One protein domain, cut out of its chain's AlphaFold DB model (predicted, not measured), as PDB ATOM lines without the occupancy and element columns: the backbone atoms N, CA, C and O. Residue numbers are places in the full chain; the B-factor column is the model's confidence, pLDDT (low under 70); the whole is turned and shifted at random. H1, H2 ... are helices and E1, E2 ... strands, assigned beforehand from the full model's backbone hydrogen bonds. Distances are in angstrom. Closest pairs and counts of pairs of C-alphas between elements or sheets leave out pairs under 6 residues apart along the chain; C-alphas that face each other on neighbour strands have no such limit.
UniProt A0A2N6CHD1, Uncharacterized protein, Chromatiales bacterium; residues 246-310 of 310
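AT A GLANCE: This is residues 246 to 310 of the 310 residues of an uncharacterized protein of Chromatiales bacterium (UniProt A0A2N6CHD1). A strongly twisted four-stranded sheet has helices over one face, making two layers: H2 packs along E1 and E4, and H1 sits higher over E3 and E1. The printed part has 65 residues, mixed in class, in the order E1 H1 E2 E3 H2 E4; the antiparallel sheet runs E2 E3 E1 E4. It is compact, radius of gyration of the C-alphas 11.0 A, spanning 31 by 24 by 19 A.

IN THESE COORDINATES: E1, residues 246 to 251, begins at C-alpha 246 (209.770, 182.745, 114.410). H1 is 255 to 264, E2 269 to 273; E3, 276 to 284, 22.1 A, bends by 65 degrees at 281. H2 is 287 to 299, 18.4 A; E4, 303 to 309, ends at C-alpha 309 (208.135, 188.270, 115.697).

HOW THE PARTS SIT: Within hydrogen-bond range are N 249 and O 305 (E1, E4), 2.9 A; N 248 and O 282 (E1, E3), 2.9 A; and N 271 and O 278 in the hairpin E2 and E3, 2.9 A. E1, H1, E2 and E3, H2, E4 are split strand-helix-strand units, a strand lying between each two, with right-handed crossovers. H2 touches E4, closest C-alphas Cys 294 and Cys 304, 5.6 A. H1 and H2 are apart; in both, every O i to N i+4 pair is within range.

THE WHOLE: C-alphas 256 and 310, the farthest apart, are 32.6 A apart. The printed part has no cut; residue 310 is under pLDDT 70.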
ATOM      1  N   PHE A 246     210.734 183.295 115.347       87.31
ATOM      2  CA  PHE A 246     209.770 182.745 114.410       87.31
ATOM      3  C   PHE A 246     208.818 181.830 115.171       87.31
ATOM      4  O   PHE A 246     209.227 180.813 115.732       87.31
ATOM      5  N   GLU A 247     207.540 182.185 115.190       87.69
ATOM      6  CA  GLU A 247     206.486 181.383 115.797       87.69
ATOM      7  C   GLU A 247     205.938 180.382 114.788       87.69
ATOM      8  O   GLU A 247     205.568 180.736 113.664       87.69
ATOM      9  N   VAL A 248     205.850 179.125 115.211       87.44
ATOM     10  CA  VAL A 248     205.159 178.070 114.474       87.44
ATOM     11  C   VAL A 248     203.711 178.044 114.939       87.44
ATOM     12  O   VAL A 248     203.409 177.705 116.086       87.44
ATOM     13  N   LEU A 249     202.814 178.414 114.030       88.19
ATOM     14  CA  LEU A 249     201.386 178.530 114.274       88.19
ATOM     15  C   LEU A 249     200.656 177.348 113.650       88.19
ATOM     16  O   LEU A 249     200.714 177.145 112.437       88.19
ATOM     17  N   VAL A 250     199.915 176.607 114.468       87.06
ATOM     18  CA  VAL A 250     199.022 175.535 114.026       87.06
ATOM     19  C   VAL A 250     197.587 176.049 114.078       87.06
ATOM     20  O   VAL A 250     197.087 176.431 115.136       87.06
ATOM     21  N   VAL A 251     196.917 176.088 112.925       86.38
ATOM     22  CA  VAL A 251     195.572 176.668 112.802       86.38
ATOM     23  C   VAL A 251     194.548 175.543 112.641       86.38
ATOM     24  O   VAL A 251     194.606 174.814 111.646       86.38
ATOM     25  N   PRO A 252     193.594 175.387 113.575       83.56
ATOM     26  CA  PRO A 252     192.556 174.373 113.455       83.56
ATOM     27  C   PRO A 252     191.600 174.736 112.311       83.56
ATOM     28  O   PRO A 252     191.051 175.835 112.281       83.56
ATOM     29  N   GLN A 253     191.370 173.806 111.383       82.50
ATOM     30  CA  GLN A 253     190.388 173.971 110.300       82.50
ATOM     31  C   GLN A 253     189.011 173.395 110.676       82.50
ATOM     32  O   GLN A 253     188.003 173.754 110.074       82.50
ATOM     33  N   ALA A 254     188.957 172.510 111.680       82.25
ATOM     34  CA  ALA A 254     187.734 171.873 112.169       82.25
ATOM     35  C   ALA A 254     187.777 171.640 113.690       82.25
ATOM     36  O   ALA A 254     188.852 171.531 114.285       82.25
ATOM     37  N   SER A 255     186.607 171.495 114.320       77.44
ATOM     38  CA  SER A 255     186.479 171.247 115.767       77.44
ATOM     39  C   SER A 255     187.174 169.957 116.224       77.44
ATOM     40  O   SER A 255     187.740 169.916 117.312       77.44
ATOM     41  N   GLU A 256     187.194 168.924 115.379       80.19
ATOM     42  CA  GLU A 256     187.913 167.671 115.654       80.19
ATOM     43  C   GLU A 256     189.434 167.867 115.658       80.19
ATOM     44  O   GLU A 256     190.132 167.316 116.509       80.19
ATOM     45  N   GLN A 257     189.962 168.710 114.760       80.69
ATOM     46  CA  GLN A 257     191.387 169.050 114.755       80.69
ATOM     47  C   GLN A 257     191.782 169.833 116.003       80.69
ATOM     48  O   GLN A 257     192.884 169.640 116.499       80.69
ATOM     49  N   LYS A 258     190.885 170.671 116.536       81.56
ATOM     50  CA  LYS A 258     191.121 171.392 117.790       81.56
ATOM     51  C   LYS A 258     191.388 170.426 118.951       81.56
ATOM     52  O   LYS A 258     192.404 170.556 119.623       81.56
ATOM     53  N   LEU A 259     190.529 169.418 119.123       80.56
ATOM     54  CA  LEU A 259     190.700 168.386 120.155       80.56
ATOM     55  C   LEU A 259     191.984 167.573 119.940       80.56
ATOM     56  O   LEU A 259     192.664 167.214 120.898       80.56
ATOM     57  N   ARG A 260     192.344 167.311 118.678       83.12
ATOM     58  CA  ARG A 260     193.576 166.591 118.340       83.12
ATOM     59  C   ARG A 260     194.833 167.405 118.650       83.12
ATOM     60  O   ARG A 260     195.787 166.842 119.170       83.12
ATOM     61  N   ILE A 261     194.815 168.714 118.394       81.50
ATOM     62  CA  ILE A 261     195.896 169.639 118.767       81.50
ATOM     63  C   ILE A 261     196.035 169.696 120.289       81.50
ATOM     64  O   ILE A 261     197.136 169.543 120.790       81.50
ATOM     65  N   GLU A 262     194.939 169.848 121.033       81.12
ATOM     66  CA  GLU A 262     194.987 169.910 122.504       81.12
ATOM     67  C   GLU A 262     195.474 168.594 123.140       81.12
ATOM     68  O   GLU A 262     196.110 168.619 124.191       81.12
ATOM     69  N   SER A 263     195.219 167.455 122.488       80.75
ATOM     70  CA  SER A 263     195.708 166.136 122.908       80.75
ATOM     71  C   SER A 263     197.185 165.902 122.561       80.75
ATOM     72  O   SER A 263     197.957 165.438 123.397       80.75
ATOM     73  N   GLU A 264     197.597 166.211 121.326       77.88
ATOM     74  CA  GLU A 264     198.958 165.942 120.835       77.88
ATOM     75  C   GLU A 264     199.971 167.041 121.201       77.88
ATOM     76  O   GLU A 264     201.175 166.788 121.195       77.88
ATOM     77  N   LEU A 265     199.503 168.258 121.490       76.31
ATOM     78  CA  LEU A 265     200.314 169.445 121.778       76.31
ATOM     79  C   LEU A 265     199.807 170.156 123.044       76.31
ATOM     80  O   LEU A 265     199.338 171.294 122.971       76.31
ATOM     81  N   PRO A 266     199.912 169.520 124.224       70.25
ATOM     82  CA  PRO A 266     199.409 170.092 125.474       70.25
ATOM     83  C   PRO A 266     200.105 171.408 125.864       70.25
ATOM     84  O   PRO A 266     199.529 172.226 126.579       70.25
ATOM     85  N   GLN A 267     201.328 171.640 125.381       71.00
ATOM     86  CA  GLN A 267     202.079 172.879 125.588       71.00
ATOM     87  C   GLN A 267     201.652 174.037 124.668       71.00
ATOM     88  O   GLN A 267     202.067 175.178 124.896       71.00
ATOM     89  N   ALA A 268     200.841 173.782 123.636       78.50
ATOM     90  CA  ALA A 268     200.485 174.800 122.659       78.50
ATOM     91  C   ALA A 268     199.452 175.790 123.213       78.50
ATOM     92  O   ALA A 268     198.407 175.415 123.746       78.50
ATOM     93  N   ARG A 269     199.726 177.089 123.060       81.50
ATOM     94  CA  ARG A 269     198.863 178.155 123.593       81.50
ATOM     95  C   ARG A 269     197.948 178.701 122.508       81.50
ATOM     96  O   ARG A 269     198.425 179.151 121.469       81.50
ATOM     97  N   LEU A 270     196.641 178.698 122.766       84.25
ATOM     98  CA  LEU A 270     195.658 179.319 121.882       84.25
ATOM     99  C   LEU A 270     195.754 180.845 121.980       84.25
ATOM    100  O   LEU A 270     195.583 181.411 123.060       84.25
ATOM    101  N   MET A 271     195.984 181.511 120.854       84.50
ATOM    102  CA  MET A 271     196.058 182.967 120.770       84.50
ATOM    103  C   MET A 271     195.229 183.495 119.601       84.50
ATOM    104  O   MET A 271     195.099 182.853 118.557       84.50
ATOM    105  N   ALA A 272     194.654 184.683 119.785       82.25
ATOM    106  CA  ALA A 272     194.000 185.410 118.706       82.25
ATOM    107  C   ALA A 272     195.069 186.025 117.788       82.25
ATOM    108  O   ALA A 272     195.980 186.705 118.260       82.25
ATOM    109  N   LYS A 273     194.956 185.783 116.481       82.19
ATOM    110  CA  LYS A 273     195.862 186.283 115.434       82.19
ATOM    111  C   LYS A 273     195.039 186.829 114.262       82.19
ATOM    112  O   LYS A 273     193.817 186.664 114.206       82.19
ATOM    113  N   ALA A 274     195.699 187.486 113.308       72.06
ATOM    114  CA  ALA A 274     195.038 187.928 112.083       72.06
ATOM    115  C   ALA A 274     194.450 186.709 111.343       72.06
ATOM    116  O   ALA A 274     195.183 185.816 110.932       72.06
ATOM    117  N   GLY A 275     193.119 186.652 111.215       71.06
ATOM    118  CA  GLY A 275     192.409 185.523 110.597       71.06
ATOM    119  C   GLY A 275     191.738 184.540 111.566       71.06
ATOM    120  O   GLY A 275     191.144 183.573 111.101       71.06
ATOM    121  N   GLY A 276     191.770 184.784 112.883       82.12
ATOM    122  CA  GLY A 276     191.014 184.002 113.870       82.12
ATOM    123  C   GLY A 276     191.868 183.558 115.054       82.12
ATOM    124  O   GLY A 276     192.520 184.375 115.700       82.12
ATOM    125  N   TYR A 277     191.847 182.261 115.355       83.31
ATOM    126  CA  TYR A 277     192.610 181.676 116.457       83.31
ATOM    127  C   TYR A 277     193.659 180.703 115.928       83.31
ATOM    128  O   TYR A 277     193.368 179.891 115.050       83.31
ATOM    129  N   ALA A 278     194.861 180.761 116.493       86.25
ATOM    130  CA  ALA A 278     195.954 179.849 116.189       86.25
ATOM    131  C   ALA A 278     196.585 179.331 117.484       86.25
ATOM    132  O   ALA A 278     196.625 180.037 118.492       86.25
ATOM    133  N   TYR A 279     197.083 178.100 117.451       87.06
ATOM    134  CA  TYR A 279     197.888 177.532 118.523       87.06
ATOM    135  C   TYR A 279     199.362 177.806 118.237       87.06
ATOM    136  O   TYR A 279     199.867 177.422 117.183       87.06
ATOM    137  N   ILE A 280     200.058 178.450 119.172       86.69
ATOM    138  CA  ILE A 280     201.515 178.583 119.102       86.69
ATOM    139  C   ILE A 280     202.114 177.258 119.556       86.69
ATOM    140  O   ILE A 280     202.047 176.928 120.739       86.69
ATOM    141  N   ALA A 281     202.664 176.498 118.610       83.12
ATOM    142  CA  ALA A 281     203.309 175.217 118.883       83.12
ATOM    143  C   ALA A 281     204.746 175.389 119.398       83.12
ATOM    144  O   ALA A 281     205.238 174.539 120.131       83.12
ATOM    145  N   GLY A 282     205.408 176.494 119.046       84.00
ATOM    146  CA  GLY A 282     206.732 176.835 119.557       84.00
ATOM    147  C   GLY A 282     207.313 178.090 118.915       84.00
ATOM    148  O   GLY A 282     206.841 178.543 117.870       84.00
ATOM    149  N   THR A 283     208.362 178.615 119.542       86.50
ATOM    150  CA  THR A 283     209.131 179.774 119.074       86.50
ATOM    151  C   THR A 283     210.559 179.335 118.765       86.50
ATOM    152  O   THR A 283     211.157 178.578 119.530       86.50
ATOM    153  N   TYR A 284     211.081 179.785 117.628       86.06
ATOM    154  CA  TYR A 284     212.366 179.377 117.065       86.06
ATOM    155  C   TYR A 284     213.198 180.601 116.701       86.06
ATOM    156  O   TYR A 284     212.650 181.645 116.359       86.06
ATOM    157  N   TYR A 285     214.514 180.465 116.714       85.06
ATOM    158  CA  TYR A 285     215.437 181.539 116.354       85.06
ATOM    159  C   TYR A 285     215.822 181.499 114.872       85.06
ATOM    160  O   TYR A 285     216.137 182.531 114.283       85.06
ATOM    161  N   SER A 286     215.722 180.334 114.224       86.31
ATOM    162  CA  SER A 286     215.907 180.198 112.780       86.31
ATOM    163  C   SER A 286     214.589 179.971 112.045       86.31
ATOM    164  O   SER A 286     213.775 179.103 112.383       86.31
ATOM    165  N   ARG A 287     214.413 180.701 110.937       87.12
ATOM    166  CA  ARG A 287     213.309 180.467 109.997       87.12
ATOM    167  C   ARG A 287     213.365 179.053 109.421       87.12
ATOM    168  O   ARG A 287     212.305 178.477 109.183       87.12
ATOM    169  N   ALA A 288     214.557 178.499 109.190       86.12
ATOM    170  CA  ALA A 288     214.700 177.145 108.656       86.12
ATOM    171  C   ALA A 288     214.119 176.117 109.638       86.12
ATOM    172  O   ALA A 288     213.285 175.307 109.240       86.12
ATOM    173  N   SER A 289     214.445 176.241 110.926       83.88
ATOM    174  CA  SER A 289     213.921 175.388 111.997       83.88
ATOM    175  C   SER A 289     212.409 175.490 112.146       83.88
ATOM    176  O   SER A 289     211.721 174.471 112.150       83.88
ATOM    177  N   ALA A 290     211.871 176.713 112.189       87.19
ATOM    178  CA  ALA A 290     210.427 176.928 112.232       87.19
ATOM    179  C   ALA A 290     209.722 176.302 111.015       87.19
ATOM    180  O   ALA A 290     208.674 175.672 111.145       87.19
ATOM    181  N   THR A 291     210.311 176.446 109.824       89.00
ATOM    182  CA  THR A 291     209.764 175.879 108.581       89.00
ATOM    183  C   THR A 291     209.765 174.354 108.607       89.00
ATOM    184  O   THR A 291     208.774 173.740 108.210       89.00
ATOM    185  N   GLU A 292     210.843 173.751 109.103       86.00
ATOM    186  CA  GLU A 292     211.006 172.304 109.188       86.00
ATOM    187  C   GLU A 292     210.024 171.679 110.186       86.00
ATOM    188  O   GLU A 292     209.292 170.750 109.849       86.00
ATOM    189  N   VAL A 293     209.877 172.263 111.377       85.31
ATOM    190  CA  VAL A 293     208.842 171.819 112.323       85.31
ATOM    191  C   VAL A 293     207.442 171.984 111.731       85.31
ATOM    192  O   VAL A 293     206.581 171.113 111.869       85.31
ATOM    193  N   CYS A 294     207.208 173.075 111.005       88.00
ATOM    194  CA  CYS A 294     205.933 173.293 110.342       88.00
ATOM    195  C   CYS A 294     205.642 172.245 109.254       88.00
ATOM    196  O   CYS A 294     204.495 171.814 109.108       88.00
ATOM    197  N   ARG A 295     206.666 171.784 108.523       87.88
ATOM    198  CA  ARG A 295     206.565 170.655 107.583       87.88
ATOM    199  C   ARG A 295     206.129 169.379 108.304       87.88
ATOM    200  O   ARG A 295     205.162 168.759 107.867       87.88
ATOM    201  N   GLN A 296     206.745 169.053 109.439       84.62
ATOM    202  CA  GLN A 296     206.397 167.867 110.235       84.62
ATOM    203  C   GLN A 296     204.938 167.897 110.731       84.62
ATOM    204  O   GLN A 296     204.252 166.874 110.724       84.62
ATOM    205  N   TYR A 297     204.405 169.066 111.107       86.44
ATOM    206  CA  TYR A 297     202.980 169.195 111.448       86.44
ATOM    207  C   TYR A 297     202.052 169.034 110.240       86.44
ATOM    208  O   TYR A 297     200.987 168.423 110.363       86.44
ATOM    209  N   ARG A 298     202.455 169.532 109.065       86.75
ATOM    210  CA  ARG A 298     201.693 169.345 107.821       86.75
ATOM    211  C   ARG A 298     201.634 167.884 107.396       86.75
ATOM    212  O   ARG A 298     200.582 167.440 106.953       86.75
ATOM    213  N   GLU A 299     202.705 167.121 107.597       86.25
ATOM    214  CA  GLU A 299     202.728 165.672 107.338       86.25
ATOM    215  C   GLU A 299     201.759 164.899 108.236       86.25
ATOM    216  O   GLU A 299     201.150 163.923 107.805       86.25
ATOM    217  N   LYS A 300     201.519 165.390 109.457       82.94
ATOM    218  CA  LYS A 300     200.466 164.875 110.346       82.94
ATOM    219  C   LYS A 300     199.055 165.338 109.951       82.94
ATOM    220  O   LYS A 300     198.079 164.961 110.597       82.94
ATOM    221  N   GLY A 301     198.912 166.151 108.906       83.00
ATOM    222  CA  GLY A 301     197.630 166.663 108.420       83.00
ATOM    223  C   GLY A 301     197.121 167.910 109.148       83.00
ATOM    224  O   GLY A 301     195.935 168.226 109.047       83.00
ATOM    225  N   PHE A 302     197.979 168.618 109.886       86.50
ATOM    226  CA  PHE A 302     197.635 169.915 110.471       86.50
ATOM    227  C   PHE A 302     197.953 171.061 109.506       86.50
ATOM    228  O   PHE A 302     198.950 171.031 108.785       86.50
ATOM    229  N   PHE A 303     197.140 172.120 109.518       86.94
ATOM    230  CA  PHE A 303     197.517 173.356 108.840       86.94
ATOM    231  C   PHE A 303     198.501 174.128 109.717       86.94
ATOM    232  O   PHE A 303     198.195 174.446 110.867       86.94
ATOM    233  N   CYS A 304     199.669 174.443 109.166       89.38
ATOM    234  CA  CYS A 304     200.711 175.166 109.876       89.38
ATOM    235  C   CYS A 304     201.265 176.326 109.038       89.38
ATOM    236  O   CYS A 304     201.434 176.191 107.819       89.38
ATOM    237  N   THR A 305     201.584 177.444 109.693       89.38
ATOM    238  CA  THR A 305     202.280 178.603 109.121       89.38
ATOM    239  C   THR A 305     203.369 179.122 110.067       89.38
ATOM    240  O   THR A 305     203.346 178.830 111.259       89.38
ATOM    241  N   VAL A 306     204.328 179.878 109.530       89.38
ATOM    242  CA  VAL A 306     205.418 180.500 110.294       89.38
ATOM    243  C   VAL A 306     205.250 182.014 110.248       89.38
ATOM    244  O   VAL A 306     205.136 182.586 109.165       89.38
ATOM    245  N   GLU A 307     205.259 182.659 111.409       87.25
ATOM    246  CA  GLU A 307     205.172 184.115 111.546       87.25
ATOM    247  C   GLU A 307     206.433 184.645 112.237       87.25
ATOM    248  O   GLU A 307     206.916 184.048 113.195       87.25
ATOM    249  N   SER A 308     207.007 185.742 111.742       84.38
ATOM    250  CA  SER A 308     208.145 186.391 112.402       84.38
ATOM    251  C   SER A 308     207.660 187.345 113.484       84.38
ATOM    252  O   SER A 308     206.840 188.215 113.194       84.38
ATOM    253  N   GLN A 309     208.229 187.238 114.678       73.19
ATOM    254  CA  GLN A 309     208.135 188.270 115.697       73.19
ATOM    255  C   GLN A 309     209.371 189.168 115.627       73.19
ATOM    256  O   GLN A 309     210.511 188.710 115.764       73.19
ATOM    257  N   SER A 310     209.111 190.444 115.348       55.78
ATOM    258  CA  SER A 310     210.070 191.553 115.359       55.78
ATOM    259  C   SER A 310     209.865 192.411 116.596       55.78
ATOM    260  O   SER A 310     208.691 192.795 116.806       55.78
TER     261      SER A 310